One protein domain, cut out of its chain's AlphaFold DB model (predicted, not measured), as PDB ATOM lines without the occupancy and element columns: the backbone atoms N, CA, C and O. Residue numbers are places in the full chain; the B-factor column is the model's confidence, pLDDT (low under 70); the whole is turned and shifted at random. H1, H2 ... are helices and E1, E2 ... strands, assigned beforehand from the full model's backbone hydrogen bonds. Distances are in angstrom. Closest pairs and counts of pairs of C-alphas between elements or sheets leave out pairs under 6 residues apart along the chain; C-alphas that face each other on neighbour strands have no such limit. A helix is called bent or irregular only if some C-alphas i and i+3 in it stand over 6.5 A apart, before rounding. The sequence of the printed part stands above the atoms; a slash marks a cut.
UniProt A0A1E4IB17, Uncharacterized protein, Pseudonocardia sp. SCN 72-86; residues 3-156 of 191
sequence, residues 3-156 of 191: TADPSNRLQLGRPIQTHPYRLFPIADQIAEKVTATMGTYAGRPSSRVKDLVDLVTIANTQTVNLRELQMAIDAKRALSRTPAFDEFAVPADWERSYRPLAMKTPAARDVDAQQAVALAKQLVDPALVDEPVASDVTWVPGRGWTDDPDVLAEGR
ATOM      1  N   THR A   3     111.363 140.934 164.260       72.56
ATOM      2  CA  THR A   3     110.443 139.953 163.673       72.56
ATOM      3  C   THR A   3     110.043 140.423 162.286       72.56
ATOM      4  O   THR A   3     109.517 141.523 162.159       72.56
ATOM      5  N   ALA A   4     110.269 139.591 161.270       73.00
ATOM      6  CA  ALA A   4     109.945 139.923 159.887       73.00
ATOM      7  C   ALA A   4     109.076 138.843 159.234       73.00
ATOM      8  O   ALA A   4     109.260 137.637 159.452       73.00
ATOM      9  N   ASP A   5     108.143 139.289 158.396       72.25
ATOM     10  CA  ASP A   5     107.419 138.417 157.482       72.25
ATOM     11  C   ASP A   5     108.273 138.140 156.231       72.25
ATOM     12  O   ASP A   5     108.890 139.058 155.691       72.25
ATOM     13  N   PRO A   6     108.328 136.895 155.721       67.44
ATOM     14  CA  PRO A   6     109.108 136.582 154.532       67.44
ATOM     15  C   PRO A   6     108.573 137.321 153.300       67.44
ATOM     16  O   PRO A   6     107.422 137.120 152.909       67.44
ATOM     17  N   SER A   7     109.425 138.093 152.625       65.56
ATOM     18  CA  SER A   7     109.049 138.848 151.416       65.56
ATOM     19  C   SER A   7     108.594 137.948 150.256       65.56
ATOM     20  O   SER A   7     107.743 138.341 149.469       65.56
ATOM     21  N   ASN A   8     109.091 136.706 150.184       64.12
ATOM     22  CA  ASN A   8     108.680 135.702 149.189       64.12
ATOM     23  C   ASN A   8     107.512 134.810 149.659       64.12
ATOM     24  O   ASN A   8     107.317 133.709 149.137       64.12
ATOM     25  N   ARG A   9     106.739 135.231 150.670       73.50
ATOM     26  CA  ARG A   9     105.595 134.455 151.167       73.50
ATOM     27  C   ARG A   9     104.528 134.327 150.075       73.50
ATOM     28  O   ARG A   9     103.891 135.300 149.681       73.50
ATOM     29  N   LEU A  10     104.284 133.095 149.634       69.44
ATOM     30  CA  LEU A  10     103.180 132.783 148.730       69.44
ATOM     31  C   LEU A  10     101.848 132.918 149.475       69.44
ATOM     32  O   LEU A  10     101.573 132.166 150.411       69.44
ATOM     33  N   GLN A  11     101.003 133.851 149.038       69.56
ATOM     34  CA  GLN A  11      99.621 133.932 149.503       69.56
ATOM     35  C   GLN A  11      98.788 132.852 148.803       69.56
ATOM     36  O   GLN A  11      98.402 132.982 147.637       69.56
ATOM     37  N   LEU A  12      98.572 131.743 149.506       75.38
ATOM     38  CA  LEU A  12      97.776 130.619 149.027       75.38
ATOM     39  C   LEU A  12      96.316 130.796 149.457       75.38
ATOM     40  O   LEU A  12      96.045 131.217 150.575       75.38
ATOM     41  N   GLY A  13      95.371 130.422 148.587       73.19
ATOM     42  CA  GLY A  13      93.927 130.521 148.865       73.19
ATOM     43  C   GLY A  13      93.416 129.560 149.947       73.19
ATOM     44  O   GLY A  13      92.267 129.656 150.362       73.19
ATOM     45  N   ARG A  14      94.268 128.643 150.422       75.69
ATOM     46  CA  ARG A  14      94.025 127.825 151.613       75.69
ATOM     47  C   ARG A  14      94.955 128.292 152.734       75.69
ATOM     48  O   ARG A  14      96.139 128.506 152.455       75.69
ATOM     49  N   PRO A  15      94.475 128.401 153.983       67.44
ATOM     50  CA  PRO A  15      95.323 128.777 155.103       67.44
ATOM     51  C   PRO A  15      96.335 127.656 155.369       67.44
ATOM     52  O   PRO A  15      96.002 126.607 155.916       67.44
ATOM     53  N   ILE A  16      97.579 127.867 154.939       75.94
ATOM     54  CA  ILE A  16      98.726 127.076 155.384       75.94
ATOM     55  C   ILE A  16      99.353 127.830 156.547       75.94
ATOM     56  O   ILE A  16      99.551 129.044 156.469       75.94
ATOM     57  N   GLN A  17      99.661 127.113 157.624       73.00
ATOM     58  CA  GLN A  17     100.355 127.694 158.760       73.00
ATOM     59  C   GLN A  17     101.692 128.284 158.296       73.00
ATOM     60  O   GLN A  17     102.522 127.600 157.700       73.00
ATOM     61  N   THR A  18     101.882 129.571 158.565       69.81
ATOM     62  CA  THR A  18     103.141 130.274 158.336       69.81
ATOM     63  C   THR A  18     103.594 130.887 159.649       69.81
ATOM     64  O   THR A  18     102.779 131.195 160.519       69.81
ATOM     65  N   HIS A  19     104.906 131.028 159.805       75.94
ATOM     66  CA  HIS A  19     105.501 131.606 160.999       75.94
ATOM     67  C   HIS A  19     106.349 132.814 160.608       75.94
ATOM     68  O   HIS A  19     107.036 132.759 159.581       75.94
ATOM     69  N   PRO A  20     106.307 133.900 161.394       76.25
ATOM     70  CA  PRO A  20     107.246 134.992 161.224       76.25
ATOM     71  C   PRO A  20     108.652 134.543 161.645       76.25
ATOM     72  O   PRO A  20     108.810 133.645 162.480       76.25
ATOM     73  N   TYR A  21     109.682 135.165 161.074       77.62
ATOM     74  CA  TYR A  21     111.070 134.870 161.419       77.62
ATOM     75  C   TYR A  21     111.579 135.836 162.474       77.62
ATOM     76  O   TYR A  21     111.381 137.044 162.367       77.62
ATOM     77  N   ARG A  22     112.269 135.295 163.480       78.44
ATOM     78  CA  ARG A  22     113.063 136.098 164.407       78.44
ATOM     79  C   ARG A  22     114.406 136.374 163.753       78.44
ATOM     80  O   ARG A  22     115.190 135.449 163.553       78.44
ATOM     81  N   LEU A  23     114.642 137.629 163.414       81.38
ATOM     82  CA  LEU A  23     115.878 138.093 162.817       81.38
ATOM     83  C   LEU A  23     116.793 138.699 163.879       81.38
ATOM     84  O   LEU A  23     116.364 139.270 164.893       81.38
ATOM     85  N   PHE A  24     118.086 138.526 163.636       81.44
ATOM     86  CA  PHE A  24     119.112 139.254 164.358       81.44
ATOM     87  C   PHE A  24     119.065 140.715 163.889       81.44
ATOM     88  O   PHE A  24     119.011 140.914 162.673       81.44
ATOM     89  N   PRO A  25     119.022 141.717 164.787       92.12
ATOM     90  CA  PRO A  25     118.871 143.112 164.378       92.12
ATOM     91  C   PRO A  25     119.936 143.532 163.365       92.12
ATOM     92  O   PRO A  25     121.082 143.077 163.429       92.12
ATOM     93  N   ILE A  26     119.563 144.393 162.416       94.75
ATOM     94  CA  ILE A  26     120.459 144.762 161.315       94.75
ATOM     95  C   ILE A  26     121.745 145.441 161.806       94.75
ATOM     96  O   ILE A  26     122.828 145.124 161.315       94.75
ATOM     97  N   ALA A  27     121.648 146.286 162.835       96.25
ATOM     98  CA  ALA A  27     122.793 146.927 163.476       96.25
ATOM     99  C   ALA A  27     123.800 145.897 164.016       96.25
ATOM    100  O   ALA A  27     124.998 145.999 163.754       96.25
ATOM    101  N   ASP A  28     123.318 144.846 164.686       95.31
ATOM    102  CA  ASP A  28     124.182 143.787 165.205       95.31
ATOM    103  C   ASP A  28     124.816 142.937 164.088       95.31
ATOM    104  O   ASP A  28     125.959 142.488 164.213       95.31
ATOM    105  N   GLN A  29     124.095 142.713 162.982       96.00
ATOM    106  CA  GLN A  29     124.642 142.033 161.804       96.00
ATOM    107  C   GLN A  29     125.779 142.840 161.165       96.00
ATOM    108  O   GLN A  29     126.801 142.258 160.796       96.00
ATOM    109  N   ILE A  30     125.616 144.162 161.044       97.44
ATOM    110  CA  ILE A  30     126.667 145.058 160.544       97.44
ATOM    111  C   ILE A  30     127.864 145.025 161.491       97.44
ATOM    112  O   ILE A  30     128.985 144.807 161.036       97.44
ATOM    113  N   ALA A  31     127.635 145.164 162.798       95.81
ATOM    114  CA  ALA A  31     128.701 145.161 163.794       95.81
ATOM    115  C   ALA A  31     129.545 143.874 163.736       95.81
ATOM    116  O   ALA A  31     130.772 143.940 163.734       95.81
ATOM    117  N   GLU A  32     128.913 142.704 163.588       94.56
ATOM    118  CA  GLU A  32     129.629 141.432 163.416       94.56
ATOM    119  C   GLU A  32     130.525 141.431 162.164       94.56
ATOM    120  O   GLU A  32     131.683 141.014 162.228       94.56
ATOM    121  N   LYS A  33     130.016 141.929 161.030       95.88
ATOM    122  CA  LYS A  33     130.765 142.008 159.763       95.88
ATOM    123  C   LYS A  33     131.937 142.974 159.853       95.88
ATOM    124  O   LYS A  33     133.031 142.650 159.392       95.88
ATOM    125  N   VAL A  34     131.727 144.133 160.473       95.25
ATOM    126  CA  VAL A  34     132.765 145.148 160.689       95.25
ATOM    127  C   VAL A  34     133.868 144.578 161.572       95.25
ATOM    128  O   VAL A  34     135.021 144.532 161.151       95.25
ATOM    129  N   THR A  35     133.536 144.048 162.753       92.75
ATOM    130  CA  THR A  35     134.542 143.484 163.664       92.75
ATOM    131  C   THR A  35     135.288 142.302 163.040       92.75
ATOM    132  O   THR A  35     136.493 142.161 163.252       92.75
ATOM    133  N   ALA A  36     134.616 141.468 162.238       92.50
ATOM    134  CA  ALA A  36     135.263 140.355 161.548       92.50
ATOM    135  C   ALA A  36     136.149 140.788 160.364       92.50
ATOM    136  O   ALA A  36     137.143 140.126 160.049       92.50
ATOM    137  N   THR A  37     135.814 141.900 159.712       93.75
ATOM    138  CA  THR A  37     136.620 142.491 158.635       93.75
ATOM    139  C   THR A  37     137.880 143.152 159.188       93.75
ATOM    140  O   THR A  37     138.970 142.894 158.686       93.75
ATOM    141  N   MET A  38     137.746 143.911 160.278       92.00
ATOM    142  CA  MET A  38     138.856 144.612 160.940       92.00
ATOM    143  C   MET A  38     139.737 143.685 161.799       92.00
ATOM    144  O   MET A  38     140.778 144.088 162.315       92.00
ATOM    145  N   GLY A  39     139.321 142.429 161.978       88.56
ATOM    146  CA  GLY A  39     140.020 141.430 162.778       88.56
ATOM    147  C   GLY A  39     141.319 140.913 162.150       88.56
ATOM    148  O   GLY A  39     141.464 140.799 160.933       88.56
ATOM    149  N   THR A  40     142.253 140.508 163.014       86.94
ATOM    150  CA  THR A  40     143.453 139.742 162.641       86.94
ATOM    151  C   THR A  40     143.331 138.313 163.169       86.94
ATOM    152  O   THR A  40     143.050 138.102 164.348       86.94
ATOM    153  N   TYR A  41     143.584 137.319 162.317       85.94
ATOM    154  CA  TYR A  41     143.431 135.900 162.639       85.94
ATOM    155  C   TYR A  41     144.750 135.162 162.424       85.94
ATOM    156  O   TYR A  41     145.273 135.118 161.312       85.94
ATOM    157  N   ALA A  42     145.307 134.588 163.497       86.06
ATOM    158  CA  ALA A  42     146.614 133.920 163.478       86.06
ATOM    159  C   ALA A  42     147.734 134.784 162.847       86.06
ATOM    160  O   ALA A  42     148.550 134.298 162.065       86.06
ATOM    161  N   GLY A  43     147.739 136.086 163.160       85.38
ATOM    162  CA  GLY A  43     148.718 137.054 162.650       85.38
ATOM    163  C   GLY A  43     148.509 137.483 161.195       85.38
ATOM    164  O   GLY A  43     149.363 138.173 160.646       85.38
ATOM    165  N   ARG A  44     147.402 137.082 160.555       86.88
ATOM    166  CA  ARG A  44     147.059 137.472 159.181       86.88
ATOM    167  C   ARG A  44     145.840 138.398 159.158       86.88
ATOM    168  O   ARG A  44     144.926 138.182 159.959       86.88
ATOM    169  N   PRO A  45     145.793 139.379 158.239       87.94
ATOM    170  CA  PRO A  45     144.588 140.165 157.997       87.94
ATOM    171  C   PRO A  45     143.388 139.280 157.647       87.94
ATOM    172  O   PRO A  45     143.544 138.138 157.200       87.94
ATOM    173  N   SER A  46     142.183 139.812 157.841       90.56
ATOM    174  CA  SER A  46     140.948 139.117 157.486       90.56
ATOM    175  C   SER A  46     140.919 138.721 156.004       90.56
ATOM    176  O   SER A  46     141.345 139.463 155.120       90.56
ATOM    177  N   SER A  47     140.369 137.542 155.719       91.12
ATOM    178  CA  SER A  47     140.095 137.050 154.361       91.12
ATOM    179  C   SER A  47     138.603 137.082 154.020       91.12
ATOM    180  O   SER A  47     138.160 136.488 153.033       91.12
ATOM    181  N   ARG A  48     137.793 137.749 154.851       93.31
ATOM    182  CA  ARG A  48     136.332 137.749 154.756       93.31
ATOM    183  C   ARG A  48     135.788 138.722 153.709       93.31
ATOM    184  O   ARG A  48     134.898 139.511 153.982       93.31
ATOM    185  N   VAL A  49     136.233 138.584 152.462       95.62
ATOM    186  CA  VAL A  49     135.783 139.414 151.324       95.62
ATOM    187  C   VAL A  49     134.252 139.409 151.152       95.62
ATOM    188  O   VAL A  49     133.666 140.385 150.691       95.62
ATOM    189  N   LYS A  50     133.578 138.318 151.547       95.81
ATOM    190  CA  LYS A  50     132.109 138.224 151.545       95.81
ATOM    191  C   LYS A  50     131.436 139.224 152.489       95.81
ATOM    192  O   LYS A  50     130.366 139.706 152.144       95.81
ATOM    193  N   ASP A  51     132.062 139.575 153.613       96.94
ATOM    194  CA  ASP A  51     131.492 140.553 154.543       96.94
ATOM    195  C   ASP A  51     131.403 141.942 153.886       96.94
ATOM    196  O   ASP A  51     130.422 142.643 154.104       96.94
ATOM    197  N   LEU A  52     132.328 142.300 152.980       97.44
ATOM    198  CA  LEU A  52     132.214 143.524 152.173       97.44
ATOM    199  C   LEU A  52     131.029 143.472 151.192       97.44
ATOM    200  O   LEU A  52     130.317 144.459 151.033       97.44
ATOM    201  N   VAL A  53     130.781 142.326 150.546       97.81
ATOM    202  CA  VAL A  53     129.601 142.142 149.673       97.81
ATOM    203  C   VAL A  53     128.306 142.269 150.475       97.81
ATOM    204  O   VAL A  53     127.342 142.882 150.011       97.81
ATOM    205  N   ASP A  54     128.286 141.716 151.683       97.75
ATOM    206  CA  ASP A  54     127.132 141.795 152.566       97.75
ATOM    207  C   ASP A  54     126.906 143.228 153.067       97.75
ATOM    208  O   ASP A  54     125.769 143.685 153.060       97.75
ATOM    209  N   LEU A  55     127.960 143.970 153.429       98.25
ATOM    210  CA  LEU A  55     127.853 145.386 153.806       98.25
ATOM    211  C   LEU A  55     127.302 146.241 152.657       98.25
ATOM    212  O   LEU A  55     126.404 147.047 152.886       98.25
ATOM    213  N   VAL A  56     127.754 146.017 151.419       98.06
ATOM    214  CA  VAL A  56     127.183 146.675 150.226       98.06
ATOM    215  C   VAL A  56     125.710 146.312 150.046       98.06
ATOM    216  O   VAL A  56     124.880 147.174 149.766       98.06
ATOM    217  N   THR A  57     125.363 145.041 150.239       97.75
ATOM    218  CA  THR A  57     123.972 144.580 150.143       97.75
ATOM    219  C   THR A  57     123.096 145.267 151.185       97.75
ATOM    220  O   THR A  57     122.007 145.725 150.853       97.75
ATOM    221  N   ILE A  58     123.575 145.380 152.425       97.31
ATOM    222  CA  ILE A  58     122.878 146.079 153.505       97.31
ATOM    223  C   ILE A  58     122.718 147.558 153.152       97.31
ATOM    224  O   ILE A  58     121.593 148.046 153.145       97.31
ATOM    225  N   ALA A  59     123.798 148.237 152.758       97.50
ATOM    226  CA  ALA A  59     123.769 149.648 152.379       97.50
ATOM    227  C   ALA A  59     122.749 149.943 151.263       97.50
ATOM    228  O   ALA A  59     122.072 150.970 151.295       97.50
ATOM    229  N   ASN A  60     122.602 149.024 150.304       96.75
ATOM    230  CA  ASN A  60     121.706 149.180 149.158       96.75
ATOM    231  C   ASN A  60     120.269 148.698 149.396       96.75
ATOM    232  O   ASN A  60     119.431 148.882 148.515       96.75
ATOM    233  N   THR A  61     119.960 148.057 150.527       94.81
ATOM    234  CA  THR A  61     118.634 147.436 150.719       94.81
ATOM    235  C   THR A  61     117.998 147.664 152.080       94.81
ATOM    236  O   THR A  61     116.791 147.474 152.198       94.81
ATOM    237  N   GLN A  62     118.771 148.037 153.098       94.38
ATOM    238  CA  GLN A  62     118.301 148.106 154.477       94.38
ATOM    239  C   GLN A  62     118.422 149.513 155.043       94.38
ATOM    240  O   GLN A  62     119.401 150.220 154.809       94.38
ATOM    241  N   THR A  63     117.433 149.871 155.850       94.62
ATOM    242  CA  THR A  63     117.448 151.069 156.683       94.62
ATOM    243  C   THR A  63     118.152 150.759 158.003       94.62
ATOM    244  O   THR A  63     117.929 149.693 158.579       94.62
ATOM    245  N   VAL A  64     119.008 151.660 158.492       96.06
ATOM    246  CA  VAL A  64     119.815 151.426 159.707       96.06
ATOM    247  C   VAL A  64     119.797 152.663 160.593       96.06
ATOM    248  O   VAL A  64     120.100 153.749 160.120       96.06
ATOM    249  N   ASN A  65     119.480 152.520 161.879       96.88
ATOM    250  CA  ASN A  65     119.593 153.626 162.829       96.88
ATOM    251  C   ASN A  65     121.054 153.811 163.280       96.88
ATOM    252  O   ASN A  65     121.718 152.841 163.655       96.88
ATOM    253  N   LEU A  66     121.551 155.052 163.263       97.69
ATOM    254  CA  LEU A  66     122.957 155.346 163.548       97.69
ATOM    255  C   LEU A  66     123.331 155.023 164.999       97.69
ATOM    256  O   LEU A  66     124.381 154.433 165.261       97.69
ATOM    257  N   ARG A  67     122.453 155.365 165.946       97.31
ATOM    258  CA  ARG A  67     122.689 155.127 167.372       97.31
ATOM    259  C   ARG A  67     122.677 153.644 167.716       97.31
ATOM    260  O   ARG A  67     123.521 153.197 168.491       97.31
ATOM    261  N   GLU A  68     121.755 152.879 167.138       97.25
ATOM    262  CA  GLU A  68     121.737 151.421 167.294       97.25
ATOM    263  C   GLU A  68     123.009 150.782 166.728       97.25
ATOM    264  O   GLU A  68     123.584 149.896 167.363       97.25
ATOM    265  N   LEU A  69     123.483 151.259 165.570       98.00
ATOM    266  CA  LEU A  69     124.723 150.783 164.963       98.00
ATOM    267  C   LEU A  69     125.946 151.074 165.840       98.00
ATOM    268  O   LEU A  69     126.730 150.156 166.082       98.00
ATOM    269  N   GLN A  70     126.086 152.301 166.356       97.31
ATOM    270  CA  GLN A  70     127.177 152.656 167.273       97.31
ATOM    271  C   GLN A  70     127.174 151.737 168.499       97.31
ATOM    272  O   GLN A  70     128.172 151.082 168.790       97.31
ATOM    273  N   MET A  71     126.022 151.588 169.163       96.19
ATOM    274  CA  MET A  71     125.902 150.724 170.343       96.19
ATOM    275  C   MET A  71     126.260 149.261 170.047       96.19
ATOM    276  O   MET A  71     126.908 148.606 170.867       96.19
ATOM    277  N   ALA A  72     125.854 148.740 168.888       96.06
ATOM    278  CA  ALA A  72     126.184 147.380 168.474       96.06
ATOM    279  C   ALA A  72     127.690 147.212 168.207       96.06
ATOM    280  O   ALA A  72     128.285 146.218 168.634       96.06
ATOM    281  N   ILE A  73     128.325 148.184 167.541       95.12
ATOM    282  CA  ILE A  73     129.770 148.187 167.287       95.12
ATOM    283  C   ILE A  73     130.546 148.264 168.603       95.12
ATOM    284  O   ILE A  73     131.449 147.454 168.806       95.12
ATOM    285  N   ASP A  74     130.167 149.152 169.521       93.75
ATOM    286  CA  ASP A  74     130.817 149.301 170.827       93.75
ATOM    287  C   ASP A  74     130.722 148.022 171.656       93.75
ATOM    288  O   ASP A  74     131.721 147.537 172.198       93.75
ATOM    289  N   ALA A  75     129.536 147.409 171.695       93.12
ATOM    290  CA  ALA A  75     129.332 146.135 172.371       93.12
ATOM    291  C   ALA A  75     130.217 145.032 171.771       93.12
ATOM    292  O   ALA A  75     130.843 144.261 172.503       93.12
ATOM    293  N   LYS A  76     130.322 144.957 170.438       91.56
ATOM    294  CA  LYS A  76     131.191 143.984 169.761       91.56
ATOM    295  C   LYS A  76     132.667 144.263 169.999       91.56
ATOM    296  O   LYS A  76     133.403 143.318 170.279       91.56
ATOM    297  N   ARG A  77     133.098 145.525 169.956       89.00
ATOM    298  CA  ARG A  77     134.471 145.947 170.264       89.00
ATOM    299  C   ARG A  77     134.867 145.518 171.667       89.00
ATOM    300  O   ARG A  77     135.878 144.835 171.799       89.00
ATOM    301  N   ALA A  78     134.031 145.810 172.665       88.69
ATOM    302  CA  ALA A  78     134.263 145.448 174.063       88.69
ATOM    303  C   ALA A  78     134.393 143.929 174.288       88.69
ATOM    304  O   ALA A  78     135.119 143.489 175.178       88.69
ATOM    305  N   LEU A  79     133.698 143.120 173.483       87.06
ATOM    306  CA  LEU A  79     133.776 141.655 173.535       87.06
ATOM    307  C   LEU A  79     134.913 141.078 172.680       87.06
ATOM    308  O   LEU A  79     135.349 139.944 172.902       87.06
ATOM    309  N   SER A  80     135.382 141.827 171.685       78.50
ATOM    310  CA  SER A  80     136.441 141.411 170.774       78.50
ATOM    311  C   SER A  80     137.827 141.706 171.350       78.50
ATOM    312  O   SER A  80     138.020 142.616 172.146       78.50
ATOM    313  N   ARG A  81     138.836 140.952 170.905       74.56
ATOM    314  CA  ARG A  81     140.254 141.272 171.157       74.56
ATOM    315  C   ARG A  81     140.880 142.030 169.983       74.56
ATOM    316  O   ARG A  81     142.089 141.952 169.774       74.56
ATOM    317  N   THR A  82     140.051 142.666 169.160       72.12
ATOM    318  CA  THR A  82     140.505 143.372 167.963       72.12
ATOM    319  C   THR A  82     141.129 144.706 168.382       72.12
ATOM    320  O   THR A  82     140.597 145.349 169.289       72.12
ATOM    321  N   PRO A  83     142.250 145.132 167.771       73.25
ATOM    322  CA  PRO A  83     142.788 146.473 167.982       73.25
ATOM    323  C   PRO A  83     141.724 147.544 167.732       73.25
ATOM    324  O   PRO A  83     140.849 147.351 166.888       73.25
ATOM    325  N   ALA A  84     141.805 148.665 168.449       79.69
ATOM    326  CA  ALA A  84     140.950 149.808 168.162       79.69
ATOM    327  C   ALA A  84     141.166 150.267 166.711       79.69
ATOM    328  O   ALA A  84     142.291 150.260 166.207       79.69
ATOM    329  N   PHE A  85     140.075 150.636 166.054       89.00
ATOM    330  CA  PHE A  85     140.060 151.213 164.717       89.00
ATOM    331  C   PHE A  85     139.061 152.362 164.729       89.00
ATOM    332  O   PHE A  85     138.020 152.252 165.361       89.00
ATOM    333  N   ASP A  86     139.367 153.452 164.056       91.00
ATOM    334  CA  ASP A  86     138.534 154.653 163.936       91.00
ATOM    335  C   ASP A  86     137.904 154.779 162.542       91.00
ATOM    336  O   ASP A  86     136.973 155.552 162.341       91.00
ATOM    337  N   GLU A  87     138.363 153.959 161.597       94.75
ATOM    338  CA  GLU A  87     137.931 153.970 160.209       94.75
ATOM    339  C   GLU A  87     137.805 152.537 159.667       94.75
ATOM    340  O   GLU A  87     138.609 151.652 159.983       94.75
ATOM    341  N   PHE A  88     136.801 152.286 158.825       95.38
ATOM    342  CA  PHE A  88     136.670 151.021 158.118       95.38
ATOM    343  C   PHE A  88     137.723 150.906 157.009       95.38
ATOM    344  O   PHE A  88     137.862 151.774 156.138       95.38
ATOM    345  N   ALA A  89     138.438 149.782 157.006       93.50
ATOM    346  CA  ALA A  89     139.453 149.464 156.018       93.50
ATOM    347  C   ALA A  89     139.423 147.975 155.662       93.50
ATOM    348  O   ALA A  89     139.097 147.116 156.478       93.50
ATOM    349  N   VAL A  90     139.810 147.664 154.426       93.25
ATOM    350  CA  VAL A  90     139.980 146.286 153.958       93.25
ATOM    351  C   VAL A  90     141.404 146.084 153.437       93.25
ATOM    352  O   VAL A  90     142.028 147.041 152.974       93.25
ATOM    353  N   PRO A  91     141.935 144.854 153.473       89.19
ATOM    354  CA  PRO A  91     143.193 144.530 152.811       89.19
ATOM    355  C   PRO A  91     143.161 144.834 151.301       89.19
ATOM    356  O   PRO A  91     142.187 144.530 150.613       89.19
ATOM    357  N   ALA A  92     144.248 145.403 150.770       81.56
ATOM    358  CA  ALA A  92     144.336 145.837 149.368       81.56
ATOM    359  C   ALA A  92     144.206 144.687 148.346       81.56
ATOM    360  O   ALA A  92     143.825 144.896 147.198       81.56
ATOM    361  N   ASP A  93     144.496 143.451 148.750       85.56
ATOM    362  CA  ASP A  93     144.398 142.263 147.897       85.56
ATOM    363  C   ASP A  93     142.950 141.776 147.680       85.56
ATOM    364  O   ASP A  93     142.705 140.881 146.859       85.56
ATOM    365  N   TRP A  94     141.968 142.378 148.361       92.56
ATOM    366  CA  TRP A  94     140.558 142.006 148.236       92.56
ATOM    367  C   TRP A  94     139.954 142.350 146.872       92.56
ATOM    368  O   TRP A  94     139.024 141.657 146.449       92.56
ATOM    369  N   GLU A  95     140.491 143.334 146.144       86.31
ATOM    370  CA  GLU A  95     139.950 143.787 144.851       86.31
ATOM    371  C   GLU A  95     139.730 142.634 143.863       86.31
ATOM    372  O   GLU A  95     138.657 142.493 143.264       86.31
ATOM    373  N   ARG A  96     140.723 141.745 143.740       87.81
ATOM    374  CA  ARG A  96     140.670 140.594 142.826       87.81
ATOM    375  C   ARG A  96     139.612 139.570 143.238       87.81
ATOM    376  O   ARG A  96     139.013 138.917 142.383       87.81
ATOM    377  N   SER A  97     139.400 139.416 144.540       92.38
ATOM    378  CA  SER A  97     138.502 138.411 145.117       92.38
ATOM    379  C   SER A  97     137.057 138.899 145.224       92.38
ATOM    380  O   SER A  97     136.138 138.083 145.274       92.38
ATOM    381  N   TYR A  98     136.844 140.216 145.233       95.50
ATOM    382  CA  TYR A  98     135.537 140.831 145.426       95.50
ATOM    383  C   TYR A  98     134.599 140.609 144.233       95.50
ATOM    384  O   TYR A  98     133.500 140.078 144.399       95.50
ATOM    385  N   ARG A  99     135.042 140.940 143.011       93.56
ATOM    386  CA  ARG A  99     134.186 140.921 141.806       93.56
ATOM    387  C   ARG A  99     133.463 139.581 141.575       93.56
ATOM    388  O   ARG A  99     132.254 139.605 141.350       93.56
ATOM    389  N   PRO A 100     134.119 138.403 141.659       95.00
ATOM    390  CA  PRO A 100     133.429 137.121 141.482       95.00
ATOM    391  C   PRO A 100     132.344 136.834 142.530       95.00
ATOM    392  O   PRO A 100     131.433 136.046 142.265       95.00
ATOM    393  N   LEU A 101     132.456 137.421 143.726       95.69
ATOM    394  CA  LEU A 101     131.467 137.292 144.795       95.69
ATOM    395  C   LEU A 101     130.310 138.270 144.578       95.69
ATOM    396  O   LEU A 101     129.159 137.845 144.597       95.69
ATOM    397  N   ALA A 102     130.619 139.536 144.291       95.31
ATOM    398  CA  ALA A 102     129.636 140.587 144.037       95.31
ATOM    399  C   ALA A 102     128.697 140.244 142.869       95.31
ATOM    400  O   ALA A 102     127.485 140.395 142.981       95.31
ATOM    401  N   MET A 103     129.226 139.657 141.788       94.00
ATOM    402  CA  MET A 103     128.438 139.226 140.620       94.00
ATOM    403  C   MET A 103     127.315 138.225 140.940       94.00
ATOM    404  O   MET A 103     126.395 138.062 140.141       94.00
ATOM    405  N   LYS A 104     127.385 137.531 142.083       94.69
ATOM    406  CA  LYS A 104     126.364 136.566 142.524       94.69
ATOM    407  C   LYS A 104     125.248 137.214 143.344       94.69
ATOM    408  O   LYS A 104     124.266 136.542 143.650       94.69
ATOM    409  N   THR A 105     125.389 138.492 143.680       94.12
ATOM    410  CA  THR A 105     124.500 139.211 144.585       94.12
ATOM    411  C   THR A 105     123.911 140.417 143.857       94.12
ATOM    412  O   THR A 105     124.632 141.383 143.615       94.12
ATOM    413  N   PRO A 106     122.611 140.411 143.507       94.38
ATOM    414  CA  PRO A 106     122.003 141.481 142.712       94.38
ATOM    415  C   PRO A 106     122.233 142.893 143.264       94.38
ATOM    416  O   PRO A 106     122.519 143.794 142.490       94.38
ATOM    417  N   ALA A 107     122.189 143.068 144.587       92.44
ATOM    418  CA  ALA A 107     122.392 144.361 145.245       92.44
ATOM    419  C   ALA A 107     123.851 144.863 145.243       92.44
ATOM    420  O   ALA A 107     124.095 146.003 145.619       92.44
ATOM    421  N   ALA A 108     124.819 144.031 144.850       94.69
ATOM    422  CA  ALA A 108     126.242 144.380 144.814       94.69
ATOM    423  C   ALA A 108     126.872 144.196 143.422       94.69
ATOM    424  O   ALA A 108     128.022 144.568 143.217       94.69
ATOM    425  N   ARG A 109     126.143 143.617 142.459       94.12
ATOM    426  CA  ARG A 109     126.695 143.168 141.170       94.12
ATOM    427  C   ARG A 109     127.344 144.283 140.341       94.12
ATOM    428  O   ARG A 109     128.292 144.002 139.614       94.12
ATOM    429  N   ASP A 110     126.815 145.500 140.447       94.06
ATOM    430  CA  ASP A 110     127.218 146.666 139.651       94.06
ATOM    431  C   ASP A 110     128.125 147.623 140.442       94.06
ATOM    432  O   ASP A 110     128.470 148.696 139.959       94.06
ATOM    433  N   VAL A 111     128.523 147.223 141.653       95.44
ATOM    434  CA  VAL A 111     129.438 147.963 142.522       95.44
ATOM    435  C   VAL A 111     130.822 147.337 142.365       95.44
ATOM    436  O   VAL A 111     130.976 146.127 142.519       95.44
ATOM    437  N   ASP A 112     131.838 148.124 142.014       95.31
ATOM    438  CA  ASP A 112     133.223 147.645 142.001       95.31
ATOM    439  C   ASP A 112     133.845 147.640 143.408       95.31
ATOM    440  O   ASP A 112     133.250 148.104 144.378       95.31
ATOM    441  N   ALA A 113     135.048 147.077 143.555       94.44
ATOM    442  CA  ALA A 113     135.678 146.940 144.869       94.44
ATOM    443  C   ALA A 113     135.965 148.294 145.544       94.44
ATOM    444  O   ALA A 113     135.818 148.412 146.759       94.44
ATOM    445  N   GLN A 114     136.337 149.318 144.775       95.19
ATOM    446  CA  GLN A 114     136.636 150.642 145.311       95.19
ATOM    447  C   GLN A 114     135.351 151.338 145.769       95.19
ATOM    448  O   GLN A 114     135.294 151.880 146.873       95.19
ATOM    449  N   GLN A 115     134.298 151.264 144.955       96.38
ATOM    450  CA  GLN A 115     132.964 151.748 145.298       96.38
ATOM    451  C   GLN A 115     132.389 151.005 146.509       96.38
ATOM    452  O   GLN A 115     131.773 151.624 147.370       96.38
ATOM    453  N   ALA A 116     132.628 149.697 146.612       97.12
ATOM    454  CA  ALA A 116     132.177 148.877 147.729       97.12
ATOM    455  C   ALA A 116     132.808 149.320 149.049       97.12
ATOM    456  O   ALA A 116     132.107 149.467 150.048       97.12
ATOM    457  N   VAL A 117     134.121 149.564 149.048       97.12
ATOM    458  CA  VAL A 117     134.827 150.093 150.221       97.12
ATOM    459  C   VAL A 117     134.319 151.490 150.560       97.12
ATOM    460  O   VAL A 117     134.005 151.742 151.717       97.12
ATOM    461  N   ALA A 118     134.170 152.377 149.574       97.31
ATOM    462  CA  ALA A 118     133.643 153.723 149.802       97.31
ATOM    463  C   ALA A 118     132.229 153.703 150.410       97.31
ATOM    464  O   ALA A 118     131.959 154.433 151.359       97.31
ATOM    465  N   LEU A 119     131.348 152.834 149.913       97.88
ATOM    466  CA  LEU A 119     129.991 152.682 150.430       97.88
ATOM    467  C   LEU A 119     129.980 152.091 151.847       97.88
ATOM    468  O   LEU A 119     129.244 152.567 152.707       97.88
ATOM    469  N   ALA A 120     130.824 151.089 152.113       97.94
ATOM    470  CA  ALA A 120     130.964 150.518 153.449       97.94
ATOM    471  C   ALA A 120     131.470 151.559 154.459       97.94
ATOM    472  O   ALA A 120     130.932 151.642 155.555       97.94
ATOM    473  N   LYS A 121     132.439 152.395 154.072       98.06
ATOM    474  CA  LYS A 121     132.931 153.518 154.885       98.06
ATOM    475  C   LYS A 121     131.834 154.535 155.183       98.06
ATOM    476  O   LYS A 121     131.616 154.873 156.338       98.06
ATOM    477  N   GLN A 122     131.078 154.959 154.168       98.19
ATOM    478  CA  GLN A 122     129.946 155.877 154.355       98.19
ATOM    479  C   GLN A 122     128.902 155.328 155.336       98.19
ATOM    480  O   GLN A 122     128.360 156.083 156.142       98.19
ATOM    481  N   LEU A 123     128.630 154.024 155.276       98.25
ATOM    482  CA  LEU A 123     127.717 153.360 156.201       98.25
ATOM    483  C   LEU A 123     128.319 153.222 157.609       98.25
ATOM    484  O   LEU A 123     127.607 153.383 158.586       98.25
ATOM    485  N   VAL A 124     129.597 152.879 157.744       98.06
ATOM    486  CA  VAL A 124     130.154 152.414 159.025       98.06
ATOM    487  C   VAL A 124     130.858 153.522 159.803       98.06
ATOM    488  O   VAL A 124     130.639 153.629 161.007       98.06
ATOM    489  N   ASP A 125     131.674 154.343 159.143       97.62
ATOM    490  CA  ASP A 125     132.584 155.295 159.792       97.62
ATOM    491  C   ASP A 125     131.869 156.282 160.738       97.62
ATOM    492  O   ASP A 125     132.373 156.497 161.844       97.62
ATOM    493  N   PRO A 126     130.667 156.816 160.420       97.31
ATOM    494  CA  PRO A 126     129.940 157.691 161.344       97.31
ATOM    495  C   PRO A 126     129.591 157.050 162.694       97.31
ATOM    496  O   PRO A 126     129.361 157.768 163.660       97.31
ATOM    497  N   ALA A 127     129.552 155.717 162.776       96.69
ATOM    498  CA  ALA A 127     129.270 154.971 164.001       96.69
ATOM    499  C   ALA A 127     130.536 154.545 164.768       96.69
ATOM    500  O   ALA A 127     130.417 153.891 165.801       96.69
ATOM    501  N   LEU A 128     131.739 154.859 164.266       95.56
ATOM    502  CA  LEU A 128     133.006 154.445 164.882       95.56
ATOM    503  C   LEU A 128     133.569 155.459 165.882       95.56
ATOM    504  O   LEU A 128     134.535 155.121 166.570       95.56
ATOM    505  N   VAL A 129     132.983 156.659 165.941       94.00
ATOM    506  CA  VAL A 129     133.363 157.730 166.869       94.00
ATOM    507  C   VAL A 129     133.088 157.328 168.317       94.00
ATOM    508  O   VAL A 129     132.101 156.644 168.595       94.00
ATOM    509  N   ASP A 130     133.938 157.789 169.237       90.12
ATOM    510  CA  ASP A 130     133.799 157.503 170.673       90.12
ATOM    511  C   ASP A 130     132.555 158.184 171.279       90.12
ATOM    512  O   ASP A 130     131.920 157.673 172.208       90.12
ATOM    513  N   GLU A 131     132.164 159.325 170.711       93.94
ATOM    514  CA  GLU A 131     131.133 160.180 171.283       93.94
ATOM    515  C   GLU A 131     129.737 159.709 170.870       93.94
ATOM    516  O   GLU A 131     129.522 159.379 169.703       93.94
ATOM    517  N   PRO A 132     128.744 159.722 171.779       95.38
ATOM    518  CA  PRO A 132     127.373 159.371 171.439       95.38
ATOM    519  C   PRO A 132     126.839 160.115 170.207       95.38
ATOM    520  O   PRO A 132     126.696 161.337 170.221       95.38
ATOM    521  N   VAL A 133     126.492 159.361 169.163       95.31
ATOM    522  CA  VAL A 133     125.839 159.892 167.957       95.31
ATOM    523  C   VAL A 133     124.353 160.178 168.187       95.31
ATOM    524  O   VAL A 133     123.725 159.628 169.098       95.31
ATOM    525  N   ALA A 134     123.782 161.023 167.326       92.56
ATOM    526  CA  ALA A 134     122.363 161.354 167.336       92.56
ATOM    527  C   ALA A 134     121.480 160.115 167.079       92.56
ATOM    528  O   ALA A 134     121.827 159.231 166.292       92.56
ATOM    529  N   SER A 135     120.336 160.038 167.765       92.00
ATOM    530  CA  SER A 135     119.431 158.876 167.722       92.00
ATOM    531  C   SER A 135     118.379 158.929 166.618       92.00
ATOM    532  O   SER A 135     117.744 157.917 166.337       92.00
ATOM    533  N   ASP A 136     118.167 160.094 166.024       92.88
ATOM    534  CA  ASP A 136     117.212 160.371 164.948       92.88
ATOM    535  C   ASP A 136     117.826 160.240 163.545       92.88
ATOM    536  O   ASP A 136     117.103 160.227 162.552       92.88
ATOM    537  N   VAL A 137     119.141 160.044 163.455       96.31
ATOM    538  CA  VAL A 137     119.841 159.846 162.185       96.31
ATOM    539  C   VAL A 137     119.727 158.393 161.727       96.31
ATOM    540  O   VAL A 137     120.049 157.447 162.452       96.31
ATOM    541  N   THR A 138     119.283 158.212 160.486       96.62
ATOM    542  CA  THR A 138     119.010 156.906 159.890       96.62
ATOM    543  C   THR A 138     119.580 156.823 158.477       96.62
ATOM    544  O   THR A 138     119.477 157.758 157.685       96.62
ATOM    545  N   TRP A 139     120.210 155.698 158.156       97.44
ATOM    546  CA  TRP A 139     120.687 155.375 156.822       97.44
ATOM    547  C   TRP A 139     119.502 154.943 155.977       97.44
ATOM    548  O   TRP A 139     118.789 154.013 156.359       97.44
ATOM    549  N   VAL A 140     119.325 155.574 154.821       95.81
ATOM    550  CA  VAL A 140     118.312 155.199 153.833       95.81
ATOM    551  C   VAL A 140     119.010 154.755 152.543       95.81
ATOM    552  O   VAL A 140     119.804 155.528 151.989       95.81
ATOM    553  N   PRO A 141     118.731 153.538 152.032       94.44
ATOM    554  CA  PRO A 141     119.302 153.059 150.778       94.44
ATOM    555  C   PRO A 141     119.146 154.056 149.627       94.44
ATOM    556  O   PRO A 141     118.067 154.596 149.398       94.44
ATOM    557  N   GLY A 142     120.237 154.310 148.901       91.75
ATOM    558  CA  GLY A 142     120.269 155.261 147.784       91.75
ATOM    559  C   GLY A 142     120.345 156.743 148.176       91.75
ATOM    560  O   GLY A 142     120.579 157.569 147.296       91.75
ATOM    561  N   ARG A 143     120.203 157.090 149.464       93.31
ATOM    562  CA  ARG A 143     120.315 158.475 149.962       93.31
ATOM    563  C   ARG A 143     121.486 158.689 150.917       93.31
ATOM    564  O   ARG A 143     122.149 159.717 150.837       93.31
ATOM    565  N   GLY A 144     121.738 157.727 151.803       96.19
ATOM    566  CA  GLY A 144     122.714 157.841 152.884       96.19
ATOM    567  C   GLY A 144     122.081 158.250 154.217       96.19
ATOM    568  O   GLY A 144     120.887 158.038 154.435       96.19
ATOM    569  N   TRP A 145     122.889 158.804 155.124       97.50
ATOM    570  CA  TRP A 145     122.453 159.237 156.456       97.50
ATOM    571  C   TRP A 145     121.575 160.488 156.400       97.50
ATOM    572  O   TRP A 145     121.924 161.470 155.748       97.50
ATOM    573  N   THR A 146     120.445 160.457 157.103       95.88
ATOM    574  CA  THR A 146     119.494 161.569 157.170       95.88
ATOM    575  C   THR A 146     118.731 161.582 158.492       95.88
ATOM    576  O   THR A 146     118.440 160.526 159.049       95.88
ATOM    577  N   ASP A 147     118.382 162.773 158.961       94.62
ATOM    578  CA  ASP A 147     117.438 163.059 160.053       94.62
ATOM    579  C   ASP A 147     116.091 163.613 159.534       94.62
ATOM    580  O   ASP A 147     115.130 163.739 160.288       94.62
ATOM    581  N   ASP A 148     116.011 163.909 158.231       91.75
ATOM    582  CA  ASP A 148     114.818 164.418 157.546       91.75
ATOM    583  C   ASP A 148     113.598 163.476 157.687       91.75
ATOM    584  O   ASP A 148     113.603 162.373 157.121       91.75
ATOM    585  N   PRO A 149     112.533 163.886 158.404       84.50
ATOM    586  CA  PRO A 149     111.383 163.034 158.684       84.50
ATOM    587  C   PRO A 149     110.567 162.682 157.437       84.50
ATOM    588  O   PRO A 149     109.971 161.602 157.404       84.50
ATOM    589  N   ASP A 150     110.557 163.538 156.411       83.56
ATOM    590  CA  ASP A 150     109.780 163.297 155.189       83.56
ATOM    591  C   ASP A 150     110.367 162.106 154.423       83.56
ATOM    592  O   ASP A 150     109.662 161.201 153.977       83.56
ATOM    593  N   VAL A 151     111.693 162.015 154.397       80.75
ATOM    594  CA  VAL A 151     112.426 160.913 153.766       80.75
ATOM    595  C   VAL A 151     112.250 159.605 154.534       80.75
ATOM    596  O   VAL A 151     112.136 158.529 153.941       80.75
ATOM    597  N   LEU A 152     112.215 159.679 155.866       77.25
ATOM    598  CA  LEU A 152     111.984 158.509 156.716       77.25
ATOM    599  C   LEU A 152     110.552 157.974 156.585       77.25
ATOM    600  O   LEU A 152     110.324 156.776 156.785       77.25
ATOM    601  N   ALA A 153     109.598 158.834 156.225       70.88
ATOM    602  CA  ALA A 153     108.239 158.429 155.899       70.88
ATOM    603  C   ALA A 153     108.154 157.742 154.521       70.88
ATOM    604  O   ALA A 153     107.488 156.713 154.409       70.88
ATOM    605  N   GLU A 154     108.865 158.248 153.506       66.88
ATOM    606  CA  GLU A 154     108.884 157.697 152.138       66.88
ATOM    607  C   GLU A 154     109.557 156.316 152.030       66.88
ATOM    608  O   GLU A 154     109.157 155.484 151.216       66.88
ATOM    609  N   GLY A 155     110.563 156.035 152.866       54.59
ATOM    610  CA  GLY A 155     111.284 154.756 152.872       54.59
ATOM    611  C   GLY A 155     110.522 153.575 153.491       54.59
ATOM    612  O   GLY A 155     111.000 152.438 153.433       54.59
ATOM    613  N   ARG A 156     109.351 153.803 154.103       52.88
ATOM    614  CA  ARG A 156     108.527 152.734 154.681       52.88
ATOM    615  C   ARG A 156     107.656 152.113 153.582       52.88
ATOM    616  O   ARG A 156     106.818 152.822 153.032       52.88
TER     617      ARG A 156
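This is residues 3 to 156 of the 191 residues of an uncharacterized protein of Pseudonocardia sp. SCN 72-86 (UniProt A0A1E4IB17). A body of crossed helices has H1 between H2 and H3, while H5 crosses H2 and reaches from H4 at one of its ends to H3 at the other. The small hairpin of E2 and E3 sits beside this body with the short H6 at its far side, and a long loop, residues 3 to 20, leads away from the body, with residues 11 to 17 sticking out free. The printed part has 154 residues, with six named helices and three named strands in the order E1, H1, H2, H3, H4, H5, E2, E3, H6; the class is mostly helix, and the one sheet, E2 - E3, is antiparallel. The whole is compact, with a radius of gyration of the C-alphas of 17.0 A, yet elongated in outline, spanning 56 by 37 by 29 A, and the loop makes much of that length.

From the first printed residue, residues 3 to 4 pair antiparallel with residues 21 to 22 of E1, residues 21 to 23, which pairs with no named strand. H1, residues 26 to 37, and H2, residues 49 to 61, form a helical hairpin: they touch, with the C-alphas of Lys 33 and Asp 51 closest at 5.5 A, at a shallow tilt of 26 degrees, opposite ways. H3, residues 66 to 79, touches H1 at a steep tilt of 45 degrees, the same way; the closest C-alphas are those of Ala 27 and Leu 69, 4.6 A apart. H4, residues 94 to 102, touches H2 through residues 49 to 53 of H2 alone, at a steep tilt of 54 degrees; the closest C-alphas are those of Val 53 and Ala 102, 5.8 A apart. H5, residues 113 to 127, shares with H2 the place of hub, each touching three helices. H5 touches H2 at a steep tilt of 69 degrees, only just short of about perpendicular, with the C-alphas of Val 56 and Ala 116 closest at 6.0 A. With residues 113 to 114 alone H5 touches H4, about perpendicular at 87 degrees, the C-alphas of Glu 95 and Ala 113 being closest at 5.3 A. With residues 126 to 127 alone it touches H3, about perpendicular at 89 degrees, the C-alphas of Gln 70 and Ala 127 being closest at 4.5 A. E2, residues 138 to 140, and E3, residues 144 to 146, form an antiparallel hairpin, with N 138 and O 146 at 2.9 A and N 144 and O 140 at 2.9 A, within hydrogen-bond range. The closest C-alphas of H5 and E3 are those of Leu 123 and Gly 144, 7.5 A apart. H6, residues 149 to 154, touches no helix; its closest C-alpha to E2 is that of Leu 152, 7.7 A from that of Val 140. Every O i to N i+4 pair is within hydrogen-bond range in H1, H2, H3 and H6, against 9 of 11 in H5 and 2 of 5 in H4, where 3 of 6 O i to N i+3 pairs are.

E1 begins at C-alpha 21, (111.070, 134.870, 161.419). H1 is 16.5 A long, H2 18.9 A, H3 20.1 A, H4 11.8 A and H5 21.7 A. H5 is irregular, with C-alphas 123 and 126 7.1 A apart, and H4 only just so, with C-alphas 96 and 99 6.6 A apart. H5 begins at C-alpha 113, (135.678, 146.940, 144.869), and H6 ends at C-alpha 154, (108.884, 157.697, 152.138).

The two C-alphas farthest apart are those of Gly 13 and Gly 43, 56.9 A. The printed part has no cut, and the links H1 to H2 and H3 to H4 are long. The mean pLDDT of the printed part is 89.3; residues 6 to 8, 10 to 11, 15, 18 and 154 to 156 are under 70.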